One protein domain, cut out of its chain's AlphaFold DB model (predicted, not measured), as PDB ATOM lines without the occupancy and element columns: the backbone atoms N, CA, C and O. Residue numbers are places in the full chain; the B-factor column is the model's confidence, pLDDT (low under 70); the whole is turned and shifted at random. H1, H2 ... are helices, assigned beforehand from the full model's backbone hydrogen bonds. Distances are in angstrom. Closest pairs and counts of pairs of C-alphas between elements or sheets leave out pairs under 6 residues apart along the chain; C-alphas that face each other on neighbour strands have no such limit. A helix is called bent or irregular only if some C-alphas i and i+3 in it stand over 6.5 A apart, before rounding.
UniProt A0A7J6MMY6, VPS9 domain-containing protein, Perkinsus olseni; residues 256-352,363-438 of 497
ATOM      1  N   TYR A 256     226.801 224.715 208.161       94.50
ATOM      2  CA  TYR A 256     227.291 225.569 209.249       94.50
ATOM      3  C   TYR A 256     227.028 227.066 209.039       94.50
ATOM      4  O   TYR A 256     226.910 227.775 210.037       94.50
ATOM      5  N   THR A 257     226.862 227.562 207.804       94.81
ATOM      6  CA  THR A 257     226.485 228.975 207.581       94.81
ATOM      7  C   THR A 257     224.982 229.231 207.727       94.81
ATOM      8  O   THR A 257     224.590 230.338 208.092       94.81
ATOM      9  N   LEU A 258     224.119 228.230 207.503       92.62
ATOM     10  CA  LEU A 258     222.655 228.378 207.542       92.62
ATOM     11  C   LEU A 258     222.097 229.003 208.843       92.62
ATOM     12  O   LEU A 258     221.166 229.811 208.746       92.62
ATOM     13  N   PRO A 259     222.608 228.703 210.058       94.06
ATOM     14  CA  PRO A 259     222.180 229.390 211.278       94.06
ATOM     15  C   PRO A 259     222.477 230.897 211.251       94.06
ATOM     16  O   PRO A 259     221.668 231.691 211.735       94.06
ATOM     17  N   GLU A 260     223.606 231.303 210.667       93.25
ATOM     18  CA  GLU A 260     223.989 232.709 210.525       93.25
ATOM     19  C   GLU A 260     223.195 233.402 209.418       93.25
ATOM     20  O   GLU A 260     222.609 234.450 209.682       93.25
ATOM     21  N   ASP A 261     223.063 232.784 208.238       92.88
ATOM     22  CA  ASP A 261     222.202 233.264 207.147       92.88
ATOM     23  C   ASP A 261     220.749 233.452 207.622       92.88
ATOM     24  O   ASP A 261     220.097 234.445 207.289       92.88
ATOM     25  N   THR A 262     220.243 232.545 208.466       91.31
ATOM     26  CA  THR A 262     218.897 232.642 209.053       91.31
ATOM     27  C   THR A 262     218.780 233.823 210.015       91.31
ATOM     28  O   THR A 262     217.861 234.631 209.863       91.31
ATOM     29  N   ARG A 263     219.721 233.970 210.962       92.94
ATOM     30  CA  ARG A 263     219.760 235.097 211.916       92.94
ATOM     31  C   ARG A 263     219.907 236.441 211.204       92.94
ATOM     32  O   ARG A 263     219.209 237.390 211.546       92.94
ATOM     33  N   LEU A 264     220.786 236.517 210.209       92.69
ATOM     34  CA  LEU A 264     221.016 237.690 209.371       92.69
ATOM     35  C   LEU A 264     219.736 238.084 208.623       92.69
ATOM     36  O   LEU A 264     219.263 239.212 208.740       92.69
ATOM     37  N   THR A 265     219.125 237.123 207.927       91.31
ATOM     38  CA  THR A 265     217.861 237.307 207.202       91.31
ATOM     39  C   THR A 265     216.732 237.772 208.128       91.31
ATOM     40  O   THR A 265     215.908 238.602 207.742       91.31
ATOM     41  N   GLU A 266     216.654 237.230 209.344       90.50
ATOM     42  CA  GLU A 266     215.661 237.631 210.339       90.50
ATOM     43  C   GLU A 266     215.914 239.045 210.874       90.50
ATOM     44  O   GLU A 266     214.976 239.836 210.927       90.50
ATOM     45  N   ARG A 267     217.164 239.408 211.187       90.31
ATOM     46  CA  ARG A 267     217.530 240.770 211.612       90.31
ATOM     47  C   ARG A 267     217.214 241.807 210.545       90.31
ATOM     48  O   ARG A 267     216.543 242.781 210.862       90.31
ATOM     49  N   ILE A 268     217.612 241.566 209.294       91.00
ATOM     50  CA  ILE A 268     217.285 242.443 208.160       91.00
ATOM     51  C   ILE A 268     215.767 242.585 208.025       91.00
ATOM     52  O   ILE A 268     215.257 243.694 207.907       91.00
ATOM     53  N   ARG A 269     215.015 241.480 208.092       88.44
ATOM     54  CA  ARG A 269     213.549 241.519 208.009       88.44
ATOM     55  C   ARG A 269     212.922 242.303 209.164       88.44
ATOM     56  O   ARG A 269     211.985 243.060 208.930       88.44
ATOM     57  N   ASN A 270     213.405 242.109 210.387       87.62
ATOM     58  CA  ASN A 270     212.895 242.789 211.578       87.62
ATOM     59  C   ASN A 270     213.249 244.278 211.565       87.62
ATOM     60  O   ASN A 270     212.423 245.088 211.972       87.62
ATOM     61  N   TYR A 271     214.423 244.630 211.032       86.31
ATOM     62  CA  TYR A 271     214.795 245.998 210.701       86.31
ATOM     63  C   TYR A 271     213.803 246.561 209.677       86.31
ATOM     64  O   TYR A 271     212.978 247.383 210.047       86.31
ATOM     65  N   CYS A 272     213.756 246.043 208.445       85.75
ATOM     66  CA  CYS A 272     212.906 246.557 207.360       85.75
ATOM     67  C   CYS A 272     211.392 246.583 207.659       85.75
ATOM     68  O   CYS A 272     210.680 247.396 207.081       85.75
ATOM     69  N   ASN A 273     210.876 245.706 208.530       83.88
ATOM     70  CA  ASN A 273     209.471 245.724 208.964       83.88
ATOM     71  C   ASN A 273     209.198 246.697 210.135       83.88
ATOM     72  O   ASN A 273     208.034 246.929 210.454       83.88
ATOM     73  N   GLY A 274     210.229 247.205 210.821       73.19
ATOM     74  CA  GLY A 274     210.114 247.952 212.083       73.19
ATOM     75  C   GLY A 274     209.650 249.409 211.961       73.19
ATOM     76  O   GLY A 274     209.473 250.072 212.976       73.19
ATOM     77  N   GLY A 275     209.453 249.903 210.739       59.34
ATOM     78  CA  GLY A 275     208.984 251.252 210.419       59.34
ATOM     79  C   GLY A 275     208.863 251.429 208.904       59.34
ATOM     80  O   GLY A 275     209.100 250.481 208.154       59.34
ATOM     81  N   ASN A 276     208.544 252.637 208.429       58.69
ATOM     82  CA  ASN A 276     208.520 252.981 206.994       58.69
ATOM     83  C   ASN A 276     209.945 253.109 206.407       58.69
ATOM     84  O   ASN A 276     210.317 254.128 205.819       58.69
ATOM     85  N   LEU A 277     210.757 252.065 206.581       68.38
ATOM     86  CA  LEU A 277     212.151 251.980 206.158       68.38
ATOM     87  C   LEU A 277     212.235 251.802 204.644       68.38
ATOM     88  O   LEU A 277     212.436 250.717 204.100       68.38
ATOM     89  N   ASN A 278     212.067 252.928 203.964       85.25
ATOM     90  CA  ASN A 278     212.388 253.062 202.560       85.25
ATOM     91  C   ASN A 278     213.909 252.939 202.342       85.25
ATOM     92  O   ASN A 278     214.729 253.030 203.261       85.25
ATOM     93  N   LEU A 279     214.288 252.767 201.077       88.75
ATOM     94  CA  LEU A 279     215.672 252.576 200.655       88.75
ATOM     95  C   LEU A 279     216.622 253.704 201.118       88.75
ATOM     96  O   LEU A 279     217.777 253.428 201.438       88.75
ATOM     97  N   ARG A 280     216.150 254.955 201.226       89.56
ATOM     98  CA  ARG A 280     216.979 256.077 201.703       89.56
ATOM     99  C   ARG A 280     217.350 255.935 203.175       89.56
ATOM    100  O   ARG A 280     218.472 256.279 203.523       89.56
ATOM    101  N   THR A 281     216.468 255.416 204.028       89.12
ATOM    102  CA  THR A 281     216.778 255.251 205.458       89.12
ATOM    103  C   THR A 281     217.796 254.133 205.693       89.12
ATOM    104  O   THR A 281     218.667 254.270 206.547       89.12
ATOM    105  N   ILE A 282     217.759 253.063 204.887       89.50
ATOM    106  CA  ILE A 282     218.805 252.021 204.887       89.50
ATOM    107  C   ILE A 282     220.162 252.625 204.497       89.50
ATOM    108  O   ILE A 282     221.167 252.371 205.154       89.50
ATOM    109  N   LEU A 283     220.189 253.458 203.455       89.38
ATOM    110  CA  LEU A 283     221.410 254.120 202.993       89.38
ATOM    111  C   LEU A 283     221.926 255.161 203.997       89.38
ATOM    112  O   LEU A 283     223.127 255.231 204.225       89.38
ATOM    113  N   ALA A 284     221.043 255.921 204.645       89.50
ATOM    114  CA  ALA A 284     221.422 256.858 205.700       89.50
ATOM    115  C   ALA A 284     222.056 256.130 206.900       89.50
ATOM    116  O   ALA A 284     223.110 256.547 207.371       89.50
ATOM    117  N   ALA A 285     221.481 254.998 207.328       87.50
ATOM    118  CA  ALA A 285     222.066 254.139 208.360       87.50
ATOM    119  C   ALA A 285     223.428 253.549 207.937       87.50
ATOM    120  O   ALA A 285     224.335 253.429 208.754       87.50
ATOM    121  N   ALA A 286     223.608 253.253 206.645       88.44
ATOM    122  CA  ALA A 286     224.886 252.848 206.057       88.44
ATOM    123  C   ALA A 286     225.893 254.008 205.873       88.44
ATOM    124  O   ALA A 286     226.900 253.830 205.190       88.44
ATOM    125  N   SER A 287     225.625 255.197 206.435       91.06
ATOM    126  CA  SER A 287     226.426 256.419 206.257       91.06
ATOM    127  C   SER A 287     226.659 256.803 204.787       91.06
ATOM    128  O   SER A 287     227.718 257.323 204.430       91.06
ATOM    129  N   ALA A 288     225.674 256.551 203.916       88.06
ATOM    130  CA  ALA A 288     225.800 256.822 202.489       88.06
ATOM    131  C   ALA A 288     226.114 258.308 202.208       88.06
ATOM    132  O   ALA A 288     225.473 259.196 202.785       88.06
ATOM    133  N   PRO A 289     227.039 258.591 201.274       88.31
ATOM    134  CA  PRO A 289     227.327 259.942 200.805       88.31
ATOM    135  C   PRO A 289     226.079 260.738 200.384       88.31
ATOM    136  O   PRO A 289     225.088 260.197 199.883       88.31
ATOM    137  N   LYS A 290     226.115 262.057 200.623       87.00
ATOM    138  CA  LYS A 290     224.946 262.952 200.493       87.00
ATOM    139  C   LYS A 290     224.356 262.981 199.083       87.00
ATOM    140  O   LYS A 290     223.163 263.214 198.928       87.00
ATOM    141  N   ASP A 291     225.176 262.754 198.071       81.81
ATOM    142  CA  ASP A 291     224.806 262.635 196.664       81.81
ATOM    143  C   ASP A 291     223.981 261.369 196.369       81.81
ATOM    144  O   ASP A 291     222.955 261.467 195.696       81.81
ATOM    145  N   ILE A 292     224.321 260.215 196.958       83.12
ATOM    146  CA  ILE A 292     223.473 259.012 196.914       83.12
ATOM    147  C   ILE A 292     222.130 259.290 197.595       83.12
ATOM    148  O   ILE A 292     221.079 258.927 197.068       83.12
ATOM    149  N   LEU A 293     222.139 259.988 198.734       86.69
ATOM    150  CA  LEU A 293     220.908 260.389 199.423       86.69
ATOM    151  C   LEU A 293     220.110 261.463 198.655       86.69
ATOM    152  O   LEU A 293     218.900 261.578 198.847       86.69
ATOM    153  N   ALA A 294     220.739 262.224 197.757       83.44
ATOM    154  CA  ALA A 294     220.068 263.173 196.868       83.44
ATOM    155  C   ALA A 294     219.434 262.501 195.631       83.44
ATOM    156  O   ALA A 294     218.566 263.102 194.993       83.44
ATOM    157  N   ALA A 295     219.814 261.259 195.307       81.19
ATOM    158  CA  ALA A 295     219.339 260.512 194.142       81.19
ATOM    159  C   ALA A 295     217.808 260.430 194.035       81.19
ATOM    160  O   ALA A 295     217.103 260.171 195.014       81.19
ATOM    161  N   LYS A 296     217.272 260.531 192.811       84.12
ATOM    162  CA  LYS A 296     215.857 260.219 192.552       84.12
ATOM    163  C   LYS A 296     215.563 258.759 192.920       84.12
ATOM    164  O   LYS A 296     216.290 257.859 192.498       84.12
ATOM    165  N   ASN A 297     214.470 258.529 193.653       86.06
ATOM    166  CA  ASN A 297     214.115 257.210 194.196       86.06
ATOM    167  C   ASN A 297     214.048 256.109 193.122       86.06
ATOM    168  O   ASN A 297     214.488 254.992 193.383       86.06
ATOM    169  N   ASP A 298     213.576 256.417 191.912       84.81
ATOM    170  CA  ASP A 298     213.487 255.444 190.812       84.81
ATOM    171  C   ASP A 298     214.863 254.992 190.306       84.81
ATOM    172  O   ASP A 298     215.066 253.813 190.014       84.81
ATOM    173  N   VAL A 299     215.822 255.924 190.216       82.56
ATOM    174  CA  VAL A 299     217.204 255.636 189.795       82.56
ATOM    175  C   VAL A 299     217.868 254.760 190.848       82.56
ATOM    176  O   VAL A 299     218.416 253.708 190.527       82.56
ATOM    177  N   LEU A 300     217.738 255.149 192.115       84.75
ATOM    178  CA  LEU A 300     218.284 254.435 193.265       84.75
ATOM    179  C   LEU A 300     217.701 253.016 193.389       84.75
ATOM    180  O   LEU A 300     218.443 252.044 193.514       84.75
ATOM    181  N   THR A 301     216.380 252.875 193.254       89.00
ATOM    182  CA  THR A 301     215.685 251.578 193.296       89.00
ATOM    183  C   THR A 301     216.125 250.680 192.144       89.00
ATOM    184  O   THR A 301     216.464 249.522 192.372       89.00
ATOM    185  N   ARG A 302     216.190 251.202 190.910       86.62
ATOM    186  CA  ARG A 302     216.665 250.442 189.740       86.62
ATOM    187  C   ARG A 302     218.119 249.991 189.906       86.62
ATOM    188  O   ARG A 302     218.442 248.854 189.575       86.62
ATOM    189  N   SER A 303     218.964 250.860 190.462       83.31
ATOM    190  CA  SER A 303     220.372 250.577 190.764       83.31
ATOM    191  C   SER A 303     220.505 249.396 191.729       83.31
ATOM    192  O   SER A 303     221.183 248.415 191.427       83.31
ATOM    193  N   VAL A 304     219.792 249.454 192.859       88.25
ATOM    194  CA  VAL A 304     219.785 248.389 193.873       88.25
ATOM    195  C   VAL A 304     219.199 247.090 193.323       88.25
ATOM    196  O   VAL A 304     219.782 246.032 193.536       88.25
ATOM    197  N   GLN A 305     218.113 247.140 192.547       88.88
ATOM    198  CA  GLN A 305     217.539 245.941 191.925       88.88
ATOM    199  C   GLN A 305     218.480 245.291 190.896       88.88
ATOM    200  O   GLN A 305     218.509 244.066 190.794       88.88
ATOM    201  N   SER A 306     219.310 246.068 190.192       85.38
ATOM    202  CA  SER A 306     220.361 245.507 189.332       85.38
ATOM    203  C   SER A 306     221.404 244.729 190.141       85.38
ATOM    204  O   SER A 306     221.769 243.625 189.749       85.38
ATOM    205  N   LEU A 307     221.853 245.252 191.288       86.06
ATOM    206  CA  LEU A 307     222.778 244.542 192.188       86.06
ATOM    207  C   LEU A 307     222.146 243.278 192.784       86.06
ATOM    208  O   LEU A 307     222.796 242.239 192.833       86.06
ATOM    209  N   VAL A 308     220.876 243.346 193.197       89.75
ATOM    210  CA  VAL A 308     220.104 242.189 193.684       89.75
ATOM    211  C   VAL A 308     220.039 241.093 192.618       89.75
ATOM    212  O   VAL A 308     220.245 239.924 192.937       89.75
ATOM    213  N   ALA A 309     219.803 241.457 191.354       86.12
ATOM    214  CA  ALA A 309     219.767 240.508 190.247       86.12
ATOM    215  C   ALA A 309     221.132 239.848 189.987       86.12
ATOM    216  O   ALA A 309     221.174 238.645 189.743       86.12
ATOM    217  N   GLU A 310     222.242 240.592 190.068       84.81
ATOM    218  CA  GLU A 310     223.591 240.021 189.926       84.81
ATOM    219  C   GLU A 310     223.981 239.133 191.123       84.81
ATOM    220  O   GLU A 310     224.441 238.010 190.918       84.81
ATOM    221  N   LEU A 311     223.709 239.555 192.366       87.50
ATOM    222  CA  LEU A 311     223.911 238.726 193.565       87.50
ATOM    223  C   LEU A 311     223.056 237.446 193.525       87.50
ATOM    224  O   LEU A 311     223.527 236.374 193.896       87.50
ATOM    225  N   GLY A 312     221.833 237.525 192.993       86.75
ATOM    226  CA  GLY A 312     220.970 236.366 192.750       86.75
ATOM    227  C   GLY A 312     221.525 235.366 191.726       86.75
ATOM    228  O   GLY A 312     221.085 234.217 191.696       86.75
ATOM    229  N   LYS A 313     222.521 235.740 190.908       85.12
ATOM    230  CA  LYS A 313     223.197 234.789 190.007       85.12
ATOM    231  C   LYS A 313     224.182 233.876 190.732       85.12
ATOM    232  O   LYS A 313     224.560 232.869 190.138       85.12
ATOM    233  N   LEU A 314     224.575 234.170 191.975       87.75
ATOM    234  CA  LEU A 314     225.513 233.336 192.738       87.75
ATOM    235  C   LEU A 314     224.984 231.912 192.965       87.75
ATOM    236  O   LEU A 314     225.779 230.974 192.920       87.75
ATOM    237  N   ASP A 315     223.664 231.746 193.108       85.50
ATOM    238  CA  ASP A 315     222.965 230.452 193.180       85.50
ATOM    239  C   ASP A 315     223.128 229.615 191.894       85.50
ATOM    240  O   ASP A 315     223.099 228.386 191.936       85.50
ATOM    241  N   ASN A 316     223.310 230.272 190.742       84.38
ATOM    242  CA  ASN A 316     223.462 229.622 189.437       84.38
ATOM    243  C   ASN A 316     224.923 229.266 189.114       84.38
ATOM    244  O   ASN A 316     225.166 228.537 188.152       84.38
ATOM    245  N   GLN A 317     225.891 229.776 189.883       86.69
ATOM    246  CA  GLN A 317     227.307 229.463 189.705       86.69
ATOM    247  C   GLN A 317     227.709 228.298 190.605       86.69
ATOM    248  O   GLN A 317     227.470 228.316 191.810       86.69
ATOM    249  N   ILE A 318     228.352 227.286 190.026       87.06
ATOM    250  CA  ILE A 318     228.797 226.100 190.767       87.06
ATOM    251  C   ILE A 318     230.197 226.348 191.340       87.06
ATOM    252  O   ILE A 318     230.389 226.323 192.556       87.06
ATOM    253  N   ALA A 319     231.178 226.632 190.482       90.69
ATOM    254  CA  ALA A 319     232.573 226.753 190.889       90.69
ATOM    255  C   ALA A 319     232.856 228.093 191.614       90.69
ATOM    256  O   ALA A 319     232.195 229.100 191.343       90.69
ATOM    257  N   PRO A 320     233.820 228.154 192.552       95.31
ATOM    258  CA  PRO A 320     234.070 229.357 193.341       95.31
ATOM    259  C   PRO A 320     234.703 230.476 192.512       95.31
ATOM    260  O   PRO A 320     234.393 231.636 192.753       95.31
ATOM    261  N   MET A 321     235.495 230.161 191.481       93.56
ATOM    262  CA  MET A 321     235.963 231.158 190.516       93.56
ATOM    263  C   MET A 321     234.837 231.721 189.647       93.56
ATOM    264  O   MET A 321     234.893 232.895 189.303       93.56
ATOM    265  N   ASP A 322     233.787 230.949 189.349       90.75
ATOM    266  CA  ASP A 322     232.600 231.472 188.664       90.75
ATOM    267  C   ASP A 322     231.790 232.386 189.591       90.75
ATOM    268  O   ASP A 322     231.291 233.415 189.149       90.75
ATOM    269  N   LYS A 323     231.702 232.056 190.890       92.44
ATOM    270  CA  LYS A 323     231.115 232.935 191.918       92.44
ATOM    271  C   LYS A 323     231.946 234.214 192.089       92.44
ATOM    272  O   LYS A 323     231.376 235.296 192.058       92.44
ATOM    273  N   LEU A 324     233.274 234.119 192.182       92.44
ATOM    274  CA  LEU A 324     234.190 235.264 192.267       92.44
ATOM    275  C   LEU A 324     234.157 236.113 190.992       92.44
ATOM    276  O   LEU A 324     234.137 237.337 191.072       92.44
ATOM    277  N   SER A 325     234.101 235.486 189.817       87.94
ATOM    278  CA  SER A 325     233.903 236.164 188.537       87.94
ATOM    279  C   SER A 325     232.541 236.848 188.515       87.94
ATOM    280  O   SER A 325     232.482 238.036 188.243       87.94
ATOM    281  N   ALA A 326     231.463 236.190 188.948       84.75
ATOM    282  CA  ALA A 326     230.151 236.811 189.113       84.75
ATOM    283  C   ALA A 326     230.146 237.947 190.153       84.75
ATOM    284  O   ALA A 326     229.416 238.907 189.956       84.75
ATOM    285  N   MET A 327     230.984 237.918 191.198       85.56
ATOM    286  CA  MET A 327     231.195 239.035 192.140       85.56
ATOM    287  C   MET A 327     232.088 240.145 191.561       85.56
ATOM    288  O   MET A 327     231.903 241.313 191.878       85.56
ATOM    289  N   THR A 328     233.011 239.817 190.657       80.38
ATOM    290  CA  THR A 328     233.847 240.778 189.907       80.38
ATOM    291  C   THR A 328     233.100 241.328 188.681       80.38
ATOM    292  O   THR A 328     233.396 242.409 188.190       80.38
ATOM    293  N   VAL A 329     232.019 240.664 188.270       64.75
ATOM    294  CA  VAL A 329     230.971 241.134 187.357       64.75
ATOM    295  C   VAL A 329     229.851 241.831 188.139       64.75
ATOM    296  O   VAL A 329     229.320 242.811 187.636       64.75
ATOM    297  N   CYS A 330     229.638 241.539 189.429       53.62
ATOM    298  CA  CYS A 330     229.120 242.523 190.390       53.62
ATOM    299  C   CYS A 330     230.137 243.662 190.604       53.62
ATOM    300  O   CYS A 330     229.770 244.715 191.100       53.62
ATOM    301  N   GLY A 331     231.384 243.494 190.161       49.66
ATOM    302  CA  GLY A 331     232.377 244.537 189.917       49.66
ATOM    303  C   GLY A 331     232.164 245.270 188.581       49.66
ATOM    304  O   GLY A 331     232.467 246.451 188.488       49.66
ATOM    305  N   THR A 332     231.494 244.672 187.588       53.22
ATOM    306  CA  THR A 332     230.813 245.463 186.541       53.22
ATOM    307  C   THR A 332     229.504 246.058 187.046       53.22
ATOM    308  O   THR A 332     229.104 247.083 186.521       53.22
ATOM    309  N   ALA A 333     228.888 245.523 188.110       50.66
ATOM    310  CA  ALA A 333     227.872 246.227 188.895       50.66
ATOM    311  C   ALA A 333     228.484 247.262 189.859       50.66
ATOM    312  O   ALA A 333     227.764 248.143 190.304       50.66
ATOM    313  N   LEU A 334     229.800 247.233 190.105       55.00
ATOM    314  CA  LEU A 334     230.583 248.290 190.745       55.00
ATOM    315  C   LEU A 334     230.932 249.360 189.717       55.00
ATOM    316  O   LEU A 334     230.776 250.528 190.023       55.00
ATOM    317  N   GLU A 335     231.277 248.998 188.478       64.44
ATOM    318  CA  GLU A 335     231.296 249.949 187.363       64.44
ATOM    319  C   GLU A 335     229.896 250.490 187.057       64.44
ATOM    320  O   GLU A 335     229.765 251.647 186.680       64.44
ATOM    321  N   HIS A 336     228.841 249.681 187.186       62.72
ATOM    322  CA  HIS A 336     227.455 250.112 187.012       62.72
ATOM    323  C   HIS A 336     227.075 251.023 188.175       62.72
ATOM    324  O   HIS A 336     226.568 252.097 187.912       62.72
ATOM    325  N   CYS A 337     227.429 250.699 189.425       60.25
ATOM    326  CA  CYS A 337     227.343 251.617 190.562       60.25
ATOM    327  C   CYS A 337     228.153 252.878 190.315       60.25
ATOM    328  O   CYS A 337     227.654 253.947 190.589       60.25
ATOM    329  N   GLN A 338     229.362 252.812 189.767       67.62
ATOM    330  CA  GLN A 338     230.172 253.992 189.482       67.62
ATOM    331  C   GLN A 338     229.540 254.830 188.369       67.62
ATOM    332  O   GLN A 338     229.504 256.050 188.488       67.62
ATOM    333  N   LYS A 339     228.984 254.206 187.323       71.25
ATOM    334  CA  LYS A 339     228.243 254.858 186.229       71.25
ATOM    335  C   LYS A 339     226.925 255.463 186.729       71.25
ATOM    336  O   LYS A 339     226.621 256.588 186.349       71.25
ATOM    337  N   LEU A 340     226.205 254.770 187.612       67.62
ATOM    338  CA  LEU A 340     224.930 255.166 188.220       67.62
ATOM    339  C   LEU A 340     225.109 256.216 189.315       67.62
ATOM    340  O   LEU A 340     224.373 257.183 189.318       67.62
ATOM    341  N   VAL A 341     226.108 256.100 190.190       68.31
ATOM    342  CA  VAL A 341     226.539 257.150 191.130       68.31
ATOM    343  C   VAL A 341     227.031 258.353 190.332       68.31
ATOM    344  O   VAL A 341     226.612 259.467 190.605       68.31
ATOM    345  N   SER A 342     227.795 258.158 189.251       72.81
ATOM    346  CA  SER A 342     228.137 259.253 188.332       72.81
ATOM    347  C   SER A 342     226.914 259.870 187.648       72.81
ATOM    348  O   SER A 342     226.937 261.054 187.340       72.81
ATOM    349  N   GLU A 343     225.851 259.110 187.379       73.56
ATOM    350  CA  GLU A 343     224.585 259.609 186.822       73.56
ATOM    351  C   GLU A 343     223.737 260.333 187.879       73.56
ATOM    352  O   GLU A 343     223.217 261.415 187.612       73.56
ATOM    353  N   ILE A 344     223.672 259.796 189.096       69.12
ATOM    354  CA  ILE A 344     223.056 260.375 190.290       69.12
ATOM    355  C   ILE A 344     223.721 261.714 190.602       69.12
ATOM    356  O   ILE A 344     223.062 262.742 190.519       69.12
ATOM    357  N   VAL A 345     225.037 261.735 190.821       69.56
ATOM    358  CA  VAL A 345     225.803 262.946 191.135       69.56
ATOM    359  C   VAL A 345     225.684 263.963 190.001       69.56
ATOM    360  O   VAL A 345     225.398 265.127 190.259       69.56
ATOM    361  N   ARG A 346     225.808 263.549 188.731       72.56
ATOM    362  CA  ARG A 346     225.629 264.454 187.578       72.56
ATOM    363  C   ARG A 346     224.213 265.028 187.504       72.56
ATOM    364  O   ARG A 346     224.063 266.215 187.229       72.56
ATOM    365  N   SER A 347     223.184 264.224 187.764       69.81
ATOM    366  CA  SER A 347     221.791 264.689 187.773       69.81
ATOM    367  C   SER A 347     221.453 265.562 188.987       69.81
ATOM    368  O   SER A 347     220.603 266.438 188.860       69.81
ATOM    369  N   SER A 348     222.150 265.402 190.116       67.19
ATOM    370  CA  SER A 348     222.060 266.289 191.282       67.19
ATOM    371  C   SER A 348     222.825 267.606 191.089       67.19
ATOM    372  O   SER A 348     222.314 268.658 191.460       67.19
ATOM    373  N   LEU A 349     224.008 267.586 190.463       68.56
ATOM    374  CA  LEU A 349     224.807 268.787 190.167       68.56
ATOM    375  C   LEU A 349     224.130 269.714 189.144       68.56
ATOM    376  O   LEU A 349     224.188 270.935 189.283       68.56
ATOM    377  N   LEU A 350     223.423 269.147 188.159       65.69
ATOM    378  CA  LEU A 350     222.631 269.917 187.187       65.69
ATOM    379  C   LEU A 350     221.508 270.752 187.829       65.69
ATOM    380  O   LEU A 350     221.025 271.690 187.201       65.69
ATOM    381  N   VAL A 351     221.093 270.435 189.061       63.75
ATOM    382  CA  VAL A 351     220.083 271.204 189.811       63.75
ATOM    383  C   VAL A 351     220.708 272.387 190.560       63.75
ATOM    384  O   VAL A 351     220.011 273.357 190.844       63.75
ATOM    385  N   THR A 352     222.006 272.339 190.882       64.69
ATOM    386  CA  THR A 352     222.650 273.294 191.803       64.69
ATOM    387  C   THR A 352     223.642 274.260 191.153       64.69
ATOM    388  O   THR A 352     223.879 275.321 191.728       64.69
ATOM    389  N   GLU A 363     233.999 261.524 191.679       79.62
ATOM    390  CA  GLU A 363     234.847 260.557 192.374       79.62
ATOM    391  C   GLU A 363     233.961 259.633 193.209       79.62
ATOM    392  O   GLU A 363     233.158 260.092 194.017       79.62
ATOM    393  N   VAL A 364     234.084 258.321 192.996       82.31
ATOM    394  CA  VAL A 364     233.279 257.308 193.690       82.31
ATOM    395  C   VAL A 364     234.160 256.624 194.731       82.31
ATOM    396  O   VAL A 364     235.068 255.874 194.375       82.31
ATOM    397  N   SER A 365     233.907 256.899 196.013       88.06
ATOM    398  CA  SER A 365     234.628 256.287 197.142       88.06
ATOM    399  C   SER A 365     234.129 254.870 197.469       88.06
ATOM    400  O   SER A 365     233.092 254.419 196.976       88.06
ATOM    401  N   ALA A 366     234.847 254.181 198.361       88.88
ATOM    402  CA  ALA A 366     234.426 252.891 198.904       88.88
ATOM    403  C   ALA A 366     233.087 252.966 199.670       88.88
ATOM    404  O   ALA A 366     232.315 252.013 199.632       88.88
ATOM    405  N   ASP A 367     232.762 254.102 200.294       90.88
ATOM    406  CA  ASP A 367     231.527 254.289 201.074       90.88
ATOM    407  C   ASP A 367     230.279 254.252 200.179       90.88
ATOM    408  O   ASP A 367     229.273 253.628 200.519       90.88
ATOM    409  N   HIS A 368     230.373 254.851 198.983       88.19
ATOM    410  CA  HIS A 368     229.326 254.799 197.957       88.19
ATOM    411  C   HIS A 368     228.997 253.348 197.585       88.19
ATOM    412  O   HIS A 368     227.839 252.949 197.480       88.19
ATOM    413  N   VAL A 369     230.051 252.559 197.391       88.56
ATOM    414  CA  VAL A 369     229.989 251.147 197.025       88.56
ATOM    415  C   VAL A 369     229.406 250.312 198.169       88.56
ATOM    416  O   VAL A 369     228.477 249.534 197.949       88.56
ATOM    417  N   LEU A 370     229.919 250.491 199.388       92.62
ATOM    418  CA  LEU A 370     229.503 249.743 200.570       92.62
ATOM    419  C   LEU A 370     228.016 249.958 200.869       92.62
ATOM    420  O   LEU A 370     227.280 248.985 201.032       92.62
ATOM    421  N   ALA A 371     227.550 251.210 200.851       92.62
ATOM    422  CA  ALA A 371     226.147 251.542 201.080       92.62
ATOM    423  C   ALA A 371     225.208 250.878 200.051       92.62
ATOM    424  O   ALA A 371     224.150 250.355 200.413       92.62
ATOM    425  N   MET A 372     225.614 250.822 198.777       90.31
ATOM    426  CA  MET A 372     224.849 250.138 197.728       90.31
ATOM    427  C   MET A 372     224.775 248.617 197.946       90.31
ATOM    428  O   MET A 372     223.709 248.032 197.744       90.31
ATOM    429  N   PHE A 373     225.850 247.972 198.416       91.94
ATOM    430  CA  PHE A 373     225.817 246.551 198.789       91.94
ATOM    431  C   PHE A 373     224.973 246.288 200.045       91.94
ATOM    432  O   PHE A 373     224.188 245.339 200.048       91.94
ATOM    433  N   VAL A 374     225.051 247.145 201.070       95.00
ATOM    434  CA  VAL A 374     224.189 247.078 202.267       95.00
ATOM    435  C   VAL A 374     222.708 247.106 201.867       95.00
ATOM    436  O   VAL A 374     221.936 246.241 202.291       95.00
ATOM    437  N   ALA A 375     222.323 248.031 200.981       93.56
ATOM    438  CA  ALA A 375     220.968 248.141 200.446       93.56
ATOM    439  C   ALA A 375     220.542 246.956 199.555       93.56
ATOM    440  O   ALA A 375     219.384 246.522 199.609       93.56
ATOM    441  N   ALA A 376     221.453 246.414 198.742       92.25
ATOM    442  CA  ALA A 376     221.185 245.248 197.902       92.25
ATOM    443  C   ALA A 376     220.948 243.984 198.741       92.25
ATOM    444  O   ALA A 376     219.958 243.288 198.525       92.25
ATOM    445  N   ILE A 377     221.781 243.731 199.754       93.75
ATOM    446  CA  ILE A 377     221.608 242.611 200.693       93.75
ATOM    447  C   ILE A 377     220.282 242.748 201.456       93.75
ATOM    448  O   ILE A 377     219.535 241.773 201.573       93.75
ATOM    449  N   ALA A 378     219.933 243.965 201.891       93.75
ATOM    450  CA  ALA A 378     218.655 244.231 202.547       93.75
ATOM    451  C   ALA A 378     217.454 243.889 201.655       93.75
ATOM    452  O   ALA A 378     216.511 243.224 202.087       93.75
ATOM    453  N   SER A 379     217.515 244.312 200.391       92.00
ATOM    454  CA  SER A 379     216.479 244.070 199.383       92.00
ATOM    455  C   SER A 379     216.353 242.582 199.037       92.00
ATOM    456  O   SER A 379     215.240 242.062 198.954       92.00
ATOM    457  N   LEU A 380     217.483 241.881 198.910       90.50
ATOM    458  CA  LEU A 380     217.554 240.446 198.626       90.50
ATOM    459  C   LEU A 380     216.912 239.614 199.750       90.50
ATOM    460  O   LEU A 380     216.046 238.784 199.482       90.50
ATOM    461  N   ALA A 381     217.259 239.883 201.014       90.06
ATOM    462  CA  ALA A 381     216.699 239.174 202.172       90.06
ATOM    463  C   ALA A 381     215.240 239.568 202.504       90.06
ATOM    464  O   ALA A 381     214.506 238.787 203.124       90.06
ATOM    465  N   SER A 382     214.809 240.764 202.084       87.44
ATOM    466  CA  SER A 382     213.432 241.255 202.250       87.44
ATOM    467  C   SER A 382     212.478 240.798 201.143       87.44
ATOM    468  O   SER A 382     211.262 240.919 201.318       87.44
ATOM    469  N   SER A 383     212.993 240.265 200.026       84.50
ATOM    470  CA  SER A 383     212.169 239.775 198.920       84.50
ATOM    471  C   SER A 383     211.167 238.729 199.414       84.50
ATOM    472  O   SER A 383     211.523 237.661 199.915       84.50
ATOM    473  N   ARG A 384     209.877 239.062 199.304       67.62
ATOM    474  CA  ARG A 384     208.765 238.213 199.754       67.62
ATOM    475  C   ARG A 384     208.325 237.202 198.697       67.62
ATOM    476  O   ARG A 384     207.272 236.598 198.885       67.62
ATOM    477  N   ASP A 385     209.072 237.016 197.611       71.06
ATOM    478  CA  ASP A 385     208.698 236.039 196.591       71.06
ATOM    479  C   ASP A 385     208.899 234.615 197.141       71.06
ATOM    480  O   ASP A 385     210.011 234.099 197.256       71.06
ATOM    481  N   ARG A 386     207.801 234.008 197.612       46.03
ATOM    482  CA  ARG A 386     207.784 232.838 198.519       46.03
ATOM    483  C   ARG A 386     208.249 231.524 197.864       46.03
ATOM    484  O   ARG A 386     208.082 230.468 198.467       46.03
ATOM    485  N   ALA A 387     208.768 231.568 196.638       48.03
ATOM    486  CA  ALA A 387     208.644 230.474 195.680       48.03
ATOM    487  C   ALA A 387     209.923 229.681 195.331       48.03
ATOM    488  O   ALA A 387     209.801 228.791 194.491       48.03
ATOM    489  N   ASN A 388     211.099 229.936 195.946       48.12
ATOM    490  CA  ASN A 388     211.982 228.875 196.512       48.12
ATOM    491  C   ASN A 388     213.395 229.288 196.986       48.12
ATOM    492  O   ASN A 388     213.932 228.585 197.838       48.12
ATOM    493  N   THR A 389     214.031 230.352 196.486       56.12
ATOM    494  CA  THR A 389     215.477 230.571 196.734       56.12
ATOM    495  C   THR A 389     215.771 231.787 197.613       56.12
ATOM    496  O   THR A 389     215.880 232.918 197.148       56.12
ATOM    497  N   ARG A 390     215.957 231.538 198.918       74.19
ATOM    498  CA  ARG A 390     216.769 232.427 199.760       74.19
ATOM    499  C   ARG A 390     218.232 232.190 199.394       74.19
ATOM    500  O   ARG A 390     218.758 231.140 199.766       74.19
ATOM    501  N   VAL A 391     218.855 233.152 198.717       78.38
ATOM    502  CA  VAL A 391     220.301 233.158 198.444       78.38
ATOM    503  C   VAL A 391     221.048 233.036 199.773       78.38
ATOM    504  O   VAL A 391     220.893 233.879 200.658       78.38
ATOM    505  N   GLN A 392     221.830 231.969 199.932       91.12
ATOM    506  CA  GLN A 392     222.546 231.650 201.175       91.12
ATOM    507  C   GLN A 392     223.882 232.388 201.180       91.12
ATOM    508  O   GLN A 392     224.937 231.803 200.937       91.12
ATOM    509  N   ILE A 393     223.826 233.715 201.300       92.88
ATOM    510  CA  ILE A 393     224.953 234.577 200.942       92.88
ATOM    511  C   ILE A 393     226.223 234.247 201.736       92.88
ATOM    512  O   ILE A 393     227.287 234.206 201.123       92.88
ATOM    513  N   ASN A 394     226.139 233.889 203.026       94.94
ATOM    514  CA  ASN A 394     227.325 233.451 203.776       94.94
ATOM    515  C   ASN A 394     227.906 232.134 203.218       94.94
ATOM    516  O   ASN A 394     229.126 232.005 203.147       94.94
ATOM    517  N   ALA A 395     227.079 231.195 202.737       94.94
ATOM    518  CA  ALA A 395     227.565 229.985 202.062       94.94
ATOM    519  C   ALA A 395     228.297 230.298 200.742       94.94
ATOM    520  O   ALA A 395     229.333 229.700 200.438       94.94
ATOM    521  N   HIS A 396     227.785 231.244 199.947       95.12
ATOM    522  CA  HIS A 396     228.447 231.668 198.708       95.12
ATOM    523  C   HIS A 396     229.753 232.420 198.980       95.12
ATOM    524  O   HIS A 396     230.734 232.147 198.288       95.12
ATOM    525  N   MET A 397     229.781 233.295 199.990       96.00
ATOM    526  CA  MET A 397     230.999 233.983 200.428       96.00
ATOM    527  C   MET A 397     232.049 232.985 200.910       96.00
ATOM    528  O   MET A 397     233.126 232.943 200.332       96.00
ATOM    529  N   CYS A 398     231.707 232.089 201.840       96.25
ATOM    530  CA  CYS A 398     232.645 231.101 202.373       96.25
ATOM    531  C   CYS A 398     233.230 230.184 201.279       96.25
ATOM    532  O   CYS A 398     234.426 229.901 201.278       96.25
ATOM    533  N   HIS A 399     232.426 229.782 200.284       96.00
ATOM    534  CA  HIS A 399     232.923 229.016 199.133       96.00
ATOM    535  C   HIS A 399     233.919 229.811 198.265       96.00
ATOM    536  O   HIS A 399     234.825 229.219 197.680       96.00
ATOM    537  N   VAL A 400     233.763 231.137 198.169       96.38
ATOM    538  CA  VAL A 400     234.698 232.031 197.467       96.38
ATOM    539  C   VAL A 400     235.943 232.318 198.309       96.38
ATOM    540  O   VAL A 400     237.044 232.211 197.776       96.38
ATOM    541  N   ASP A 401     235.795 232.609 199.603       96.00
ATOM    542  CA  ASP A 401     236.906 232.834 200.539       96.00
ATOM    543  C   ASP A 401     237.841 231.626 200.562       96.00
ATOM    544  O   ASP A 401     239.045 231.764 200.372       96.00
ATOM    545  N   MET A 402     237.266 230.425 200.675       95.19
ATOM    546  CA  MET A 402     237.973 229.151 200.600       95.19
ATOM    547  C   MET A 402     238.879 229.062 199.353       95.19
ATOM    548  O   MET A 402     240.018 228.606 199.447       95.19
ATOM    549  N   TYR A 403     238.396 229.517 198.192       95.62
ATOM    550  CA  TYR A 403     239.190 229.568 196.962       95.62
ATOM    551  C   TYR A 403     240.243 230.685 197.001       95.62
ATOM    552  O   TYR A 403     241.410 230.415 196.732       95.62
ATOM    553  N   VAL A 404     239.896 231.916 197.389       95.19
ATOM    554  CA  VAL A 404     240.866 233.027 197.425       95.19
ATOM    555  C   VAL A 404     241.988 232.780 198.445       95.19
ATOM    556  O   VAL A 404     243.145 233.101 198.184       95.19
ATOM    557  N   GLU A 405     241.710 232.135 199.579       93.69
ATOM    558  CA  GLU A 405     242.738 231.779 200.561       93.69
ATOM    559  C   GLU A 405     243.757 230.747 200.056       93.69
ATOM    560  O   GLU A 405     244.882 230.706 200.572       93.69
ATOM    561  N   ALA A 406     243.387 229.941 199.055       94.25
ATOM    562  CA  ALA A 406     244.277 229.009 198.370       94.25
ATOM    563  C   ALA A 406     245.051 229.647 197.197       94.25
ATOM    564  O   ALA A 406     245.917 228.989 196.621       94.25
ATOM    565  N   HIS A 407     244.788 230.912 196.855       93.50
ATOM    566  CA  HIS A 407     245.406 231.614 195.726       93.50
ATOM    567  C   HIS A 407     245.980 232.965 196.169       93.50
ATOM    568  O   HIS A 407     245.291 233.987 196.201       93.50
ATOM    569  N   ASP A 408     247.273 232.979 196.505       92.12
ATOM    570  CA  ASP A 408     247.990 234.188 196.930       92.12
ATOM    571  C   ASP A 408     247.906 235.318 195.888       92.12
ATOM    572  O   ASP A 408     247.813 236.490 196.251       92.12
ATOM    573  N   GLU A 409     247.853 234.963 194.601       90.94
ATOM    574  CA  GLU A 409     247.683 235.880 193.474       90.94
ATOM    575  C   GLU A 409     246.339 236.634 193.487       90.94
ATOM    576  O   GLU A 409     246.250 237.753 192.978       90.94
ATOM    577  N   LEU A 410     245.293 236.070 194.104       90.94
ATOM    578  CA  LEU A 410     243.962 236.679 194.153       90.94
ATOM    579  C   LEU A 410     243.785 237.656 195.321       90.94
ATOM    580  O   LEU A 410     242.891 238.501 195.257       90.94
ATOM    581  N   LYS A 411     244.649 237.617 196.343       89.00
ATOM    582  CA  LYS A 411     244.538 238.445 197.566       89.00
ATOM    583  C   LYS A 411     244.587 239.954 197.323       89.00
ATOM    584  O   LYS A 411     244.067 240.716 198.130       89.00
ATOM    585  N   PHE A 412     245.184 240.380 196.211       90.06
ATOM    586  CA  PHE A 412     245.275 241.786 195.800       90.06
ATOM    587  C   PHE A 412     244.463 242.085 194.526       90.06
ATOM    588  O   PHE A 412     244.666 243.108 193.877       90.06
ATOM    589  N   SER A 413     243.548 241.186 194.150       89.56
ATOM    590  CA  SER A 413     242.689 241.343 192.973       89.56
ATOM    591  C   SER A 413     241.464 242.227 193.246       89.56
ATOM    592  O   SER A 413     240.993 242.353 194.378       89.56
ATOM    593  N   GLN A 414     240.869 242.766 192.177       87.56
ATOM    594  CA  GLN A 414     239.562 243.436 192.238       87.56
ATOM    595  C   GLN A 414     238.454 242.506 192.769       87.56
ATOM    596  O   GLN A 414     237.526 242.973 193.428       87.56
ATOM    597  N   GLY A 415     238.571 241.195 192.529       88.81
ATOM    598  CA  GLY A 415     237.665 240.196 193.092       88.81
ATOM    599  C   GLY A 415     237.737 240.151 194.617       88.81
ATOM    600  O   GLY A 415     236.694 240.163 195.265       88.81
ATOM    601  N   GLN A 416     238.939 240.211 195.201       91.31
ATOM    602  CA  GLN A 416     239.084 240.264 196.658       91.31
ATOM    603  C   GLN A 416     238.543 241.569 197.252       91.31
ATOM    604  O   GLN A 416     237.940 241.536 198.320       91.31
ATOM    605  N   TYR A 417     238.673 242.702 196.552       91.06
ATOM    606  CA  TYR A 417     238.028 243.956 196.964       91.06
ATOM    607  C   TYR A 417     236.490 243.852 196.968       91.06
ATOM    608  O   TYR A 417     235.833 244.319 197.902       91.06
ATOM    609  N   ALA A 418     235.897 243.209 195.955       89.81
ATOM    610  CA  ALA A 418     234.457 242.947 195.924       89.81
ATOM    611  C   ALA A 418     234.032 242.010 197.072       89.81
ATOM    612  O   ALA A 418     233.059 242.293 197.769       89.81
ATOM    613  N   VAL A 419     234.807 240.951 197.326       92.62
ATOM    614  CA  VAL A 419     234.597 240.010 198.438       92.62
ATOM    615  C   VAL A 419     234.657 240.714 199.795       92.62
ATOM    616  O   VAL A 419     233.715 240.600 200.579       92.62
ATOM    617  N   SER A 420     235.696 241.516 200.062       94.56
ATOM    618  CA  SER A 420     235.815 242.269 201.318       94.56
ATOM    619  C   SER A 420     234.693 243.291 201.491       94.56
ATOM    620  O   SER A 420     234.195 243.464 202.597       94.56
ATOM    621  N   THR A 421     234.244 243.920 200.401       93.38
ATOM    622  CA  THR A 421     233.101 244.848 200.413       93.38
ATOM    623  C   THR A 421     231.806 244.138 200.812       93.38
ATOM    624  O   THR A 421     231.068 244.636 201.662       93.38
ATOM    625  N   ILE A 422     231.526 242.963 200.232       93.81
ATOM    626  CA  ILE A 422     230.335 242.173 200.577       93.81
ATOM    627  C   ILE A 422     230.422 241.699 202.032       93.81
ATOM    628  O   ILE A 422     229.440 241.824 202.758       93.81
ATOM    629  N   HIS A 423     231.592 241.250 202.504       95.50
ATOM    630  CA  HIS A 423     231.804 240.924 203.921       95.50
ATOM    631  C   HIS A 423     231.541 242.108 204.852       95.50
ATOM    632  O   HIS A 423     230.857 241.933 205.856       95.50
ATOM    633  N   SER A 424     232.009 243.315 204.519       96.25
ATOM    634  CA  SER A 424     231.710 244.526 205.295       96.25
ATOM    635  C   SER A 424     230.213 244.863 205.297       96.25
ATOM    636  O   SER A 424     229.674 245.252 206.332       96.25
ATOM    637  N   ALA A 425     229.518 244.669 204.173       95.38
ATOM    638  CA  ALA A 425     228.074 244.877 204.080       95.38
ATOM    639  C   ALA A 425     227.265 243.820 204.856       95.38
ATOM    640  O   ALA A 425     226.215 244.132 205.415       95.38
ATOM    641  N   LEU A 426     227.752 242.575 204.927       95.75
ATOM    642  CA  LEU A 426     227.197 241.535 205.797       95.75
ATOM    643  C   LEU A 426     227.447 241.866 207.270       95.75
ATOM    644  O   LEU A 426     226.527 241.755 208.075       95.75
ATOM    645  N   GLU A 427     228.658 242.306 207.614       96.56
ATOM    646  CA  GLU A 427     229.050 242.640 208.984       96.56
ATOM    647  C   GLU A 427     228.260 243.824 209.547       96.56
ATOM    648  O   GLU A 427     227.824 243.756 210.692       96.56
ATOM    649  N   PHE A 428     227.963 244.838 208.726       95.44
ATOM    650  CA  PHE A 428     226.998 245.890 209.061       95.44
ATOM    651  C   PHE A 428     225.695 245.276 209.605       95.44
ATOM    652  O   PHE A 428     225.340 245.505 210.756       95.44
ATOM    653  N   TRP A 429     225.054 244.385 208.840       94.44
ATOM    654  CA  TRP A 429     223.817 243.700 209.241       94.44
ATOM    655  C   TRP A 429     223.990 242.650 210.363       94.44
ATOM    656  O   TRP A 429     222.998 242.181 210.942       94.44
ATOM    657  N   ARG A 430     225.227 242.253 210.704       94.31
ATOM    658  CA  ARG A 430     225.517 241.433 211.895       94.31
ATOM    659  C   ARG A 430     225.551 242.267 213.181       94.31
ATOM    660  O   ARG A 430     225.403 241.682 214.259       94.31
ATOM    661  N   GLN A 431     225.673 243.588 213.102       91.06
ATOM    662  CA  GLN A 431     225.697 244.472 214.267       91.06
ATOM    663  C   GLN A 431     224.282 244.944 214.666       91.06
ATOM    664  O   GLN A 431     223.375 245.008 213.836       91.06
ATOM    665  N   PRO A 432     224.031 245.226 215.959       84.50
ATOM    666  CA  PRO A 432     222.742 245.740 216.411       84.50
ATOM    667  C   PRO A 432     222.606 247.241 216.105       84.50
ATOM    668  O   PRO A 432     223.185 248.078 216.794       84.50
ATOM    669  N   HIS A 433     221.787 247.597 215.115       81.00
ATOM    670  CA  HIS A 433     221.479 248.995 214.784       81.00
ATOM    671  C   HIS A 433     220.507 249.620 215.803       81.00
ATOM    672  O   HIS A 433     219.293 249.648 215.589       81.00
ATOM    673  N   ALA A 434     221.030 250.107 216.930       66.56
ATOM    674  CA  ALA A 434     220.230 250.774 217.964       66.56
ATOM    675  C   ALA A 434     219.712 252.158 217.517       66.56
ATOM    676  O   ALA A 434     218.559 252.501 217.770       66.56
ATOM    677  N   GLU A 435     220.548 252.916 216.804       58.72
ATOM    678  CA  GLU A 435     220.335 254.333 216.451       58.72
ATOM    679  C   GLU A 435     219.154 254.558 215.489       58.72
ATOM    680  O   GLU A 435     218.530 255.613 215.472       58.72
ATOM    681  N   CYS A 436     218.774 253.540 214.716       51.38
ATOM    682  CA  CYS A 436     217.712 253.646 213.711       51.38
ATOM    683  C   CYS A 436     216.290 253.682 214.300       51.38
ATOM    684  O   CYS A 436     215.328 253.795 213.544       51.38
ATOM    685  N   ARG A 437     216.143 253.594 215.630       52.09
ATOM    686  CA  ARG A 437     214.869 253.836 216.331       52.09
ATOM    687  C   ARG A 437     214.598 255.312 216.628       52.09
ATOM    688  O   ARG A 437     213.452 255.640 216.901       52.09
ATOM    689  N   GLU A 438     215.616 256.173 216.587       48.91
ATOM    690  CA  GLU A 438     215.479 257.607 216.901       48.91
ATOM    691  C   GLU A 438     215.394 258.496 215.651       48.91
ATOM    692  O   GLU A 438     215.012 259.658 215.749       48.91
TER     693      GLU A 438
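AT A GLANCE: This is residues 256 to 352 and 363 to 438 of the 497 residues of the protein "VPS9 domain-containing protein" of Perkinsus olseni (UniProt A0A7J6MMY6). The longest helix, H6, and H5 follow each other nearly in line, with H4 beside both, and the core helix H7 crosses this layer. H7, H8 and H9 lie between the layer and H1 on the far side, while short H2 and H3 pack on H7 and H6. The printed part has 173 residues with nine named helices, H1 to H9 in chain order, and no named strand: all helix, packing mostly crossed. It is compact, radius of gyration of the C-alphas 15.9 A, spanning 49 by 34 by 29 A.

IN THESE COORDINATES: Find C-alpha 332 at (230.813, 245.463, 186.541); from there H6, residues 332 to 352, runs 29.5 A. H4, residues 297 to 316, is also 29.5 A long; H5 is residues 320 to 329. H7, residues 366 to 382, and H9, residues 414 to 430, each measure 24.2 A; H9 ends at (225.517, 241.433, 211.895). H8 is residues 393 to 405, H2 279 to 285, H3 290 to 294. H1, residues 256 to 273, measures 26.9 A and is only just irregular: C-alphas 256 and 259 are 6.7 A apart.

HOW THE PARTS SIT: Begin at H6, which touches H4 at a shallow tilt of 3 degrees, opposite ways; the closest C-alphas, Leu 307 and Ala 333, are 6.3 A apart. H4 and H5 form a helical hairpin, as do H8 and H9. At the hub, H7, look for its closest C-alphas to H9, Val 374 and Ala 425, 4.8 A apart at a steep tilt of 59 degrees. Every O i to N i+4 pair is within hydrogen-bond range in H2, H3, H5 and H7, but 13 of 14 in H1, 13 of 16 in H4, 15 of 17 in H6, 8 of 9 in H8 and 12 of 13 in H9.

THE WHOLE: The farthest C-alphas, Tyr 256 and Thr 352, are 51.0 A apart. Residues 353 to 362 are not printed; C-alphas 352 and 363 are 17.6 A apart across this cut. Of the links printed whole, none is long. Mean pLDDT of the printed part is 83.5, with 33 residues under 70, among them 329 to 338.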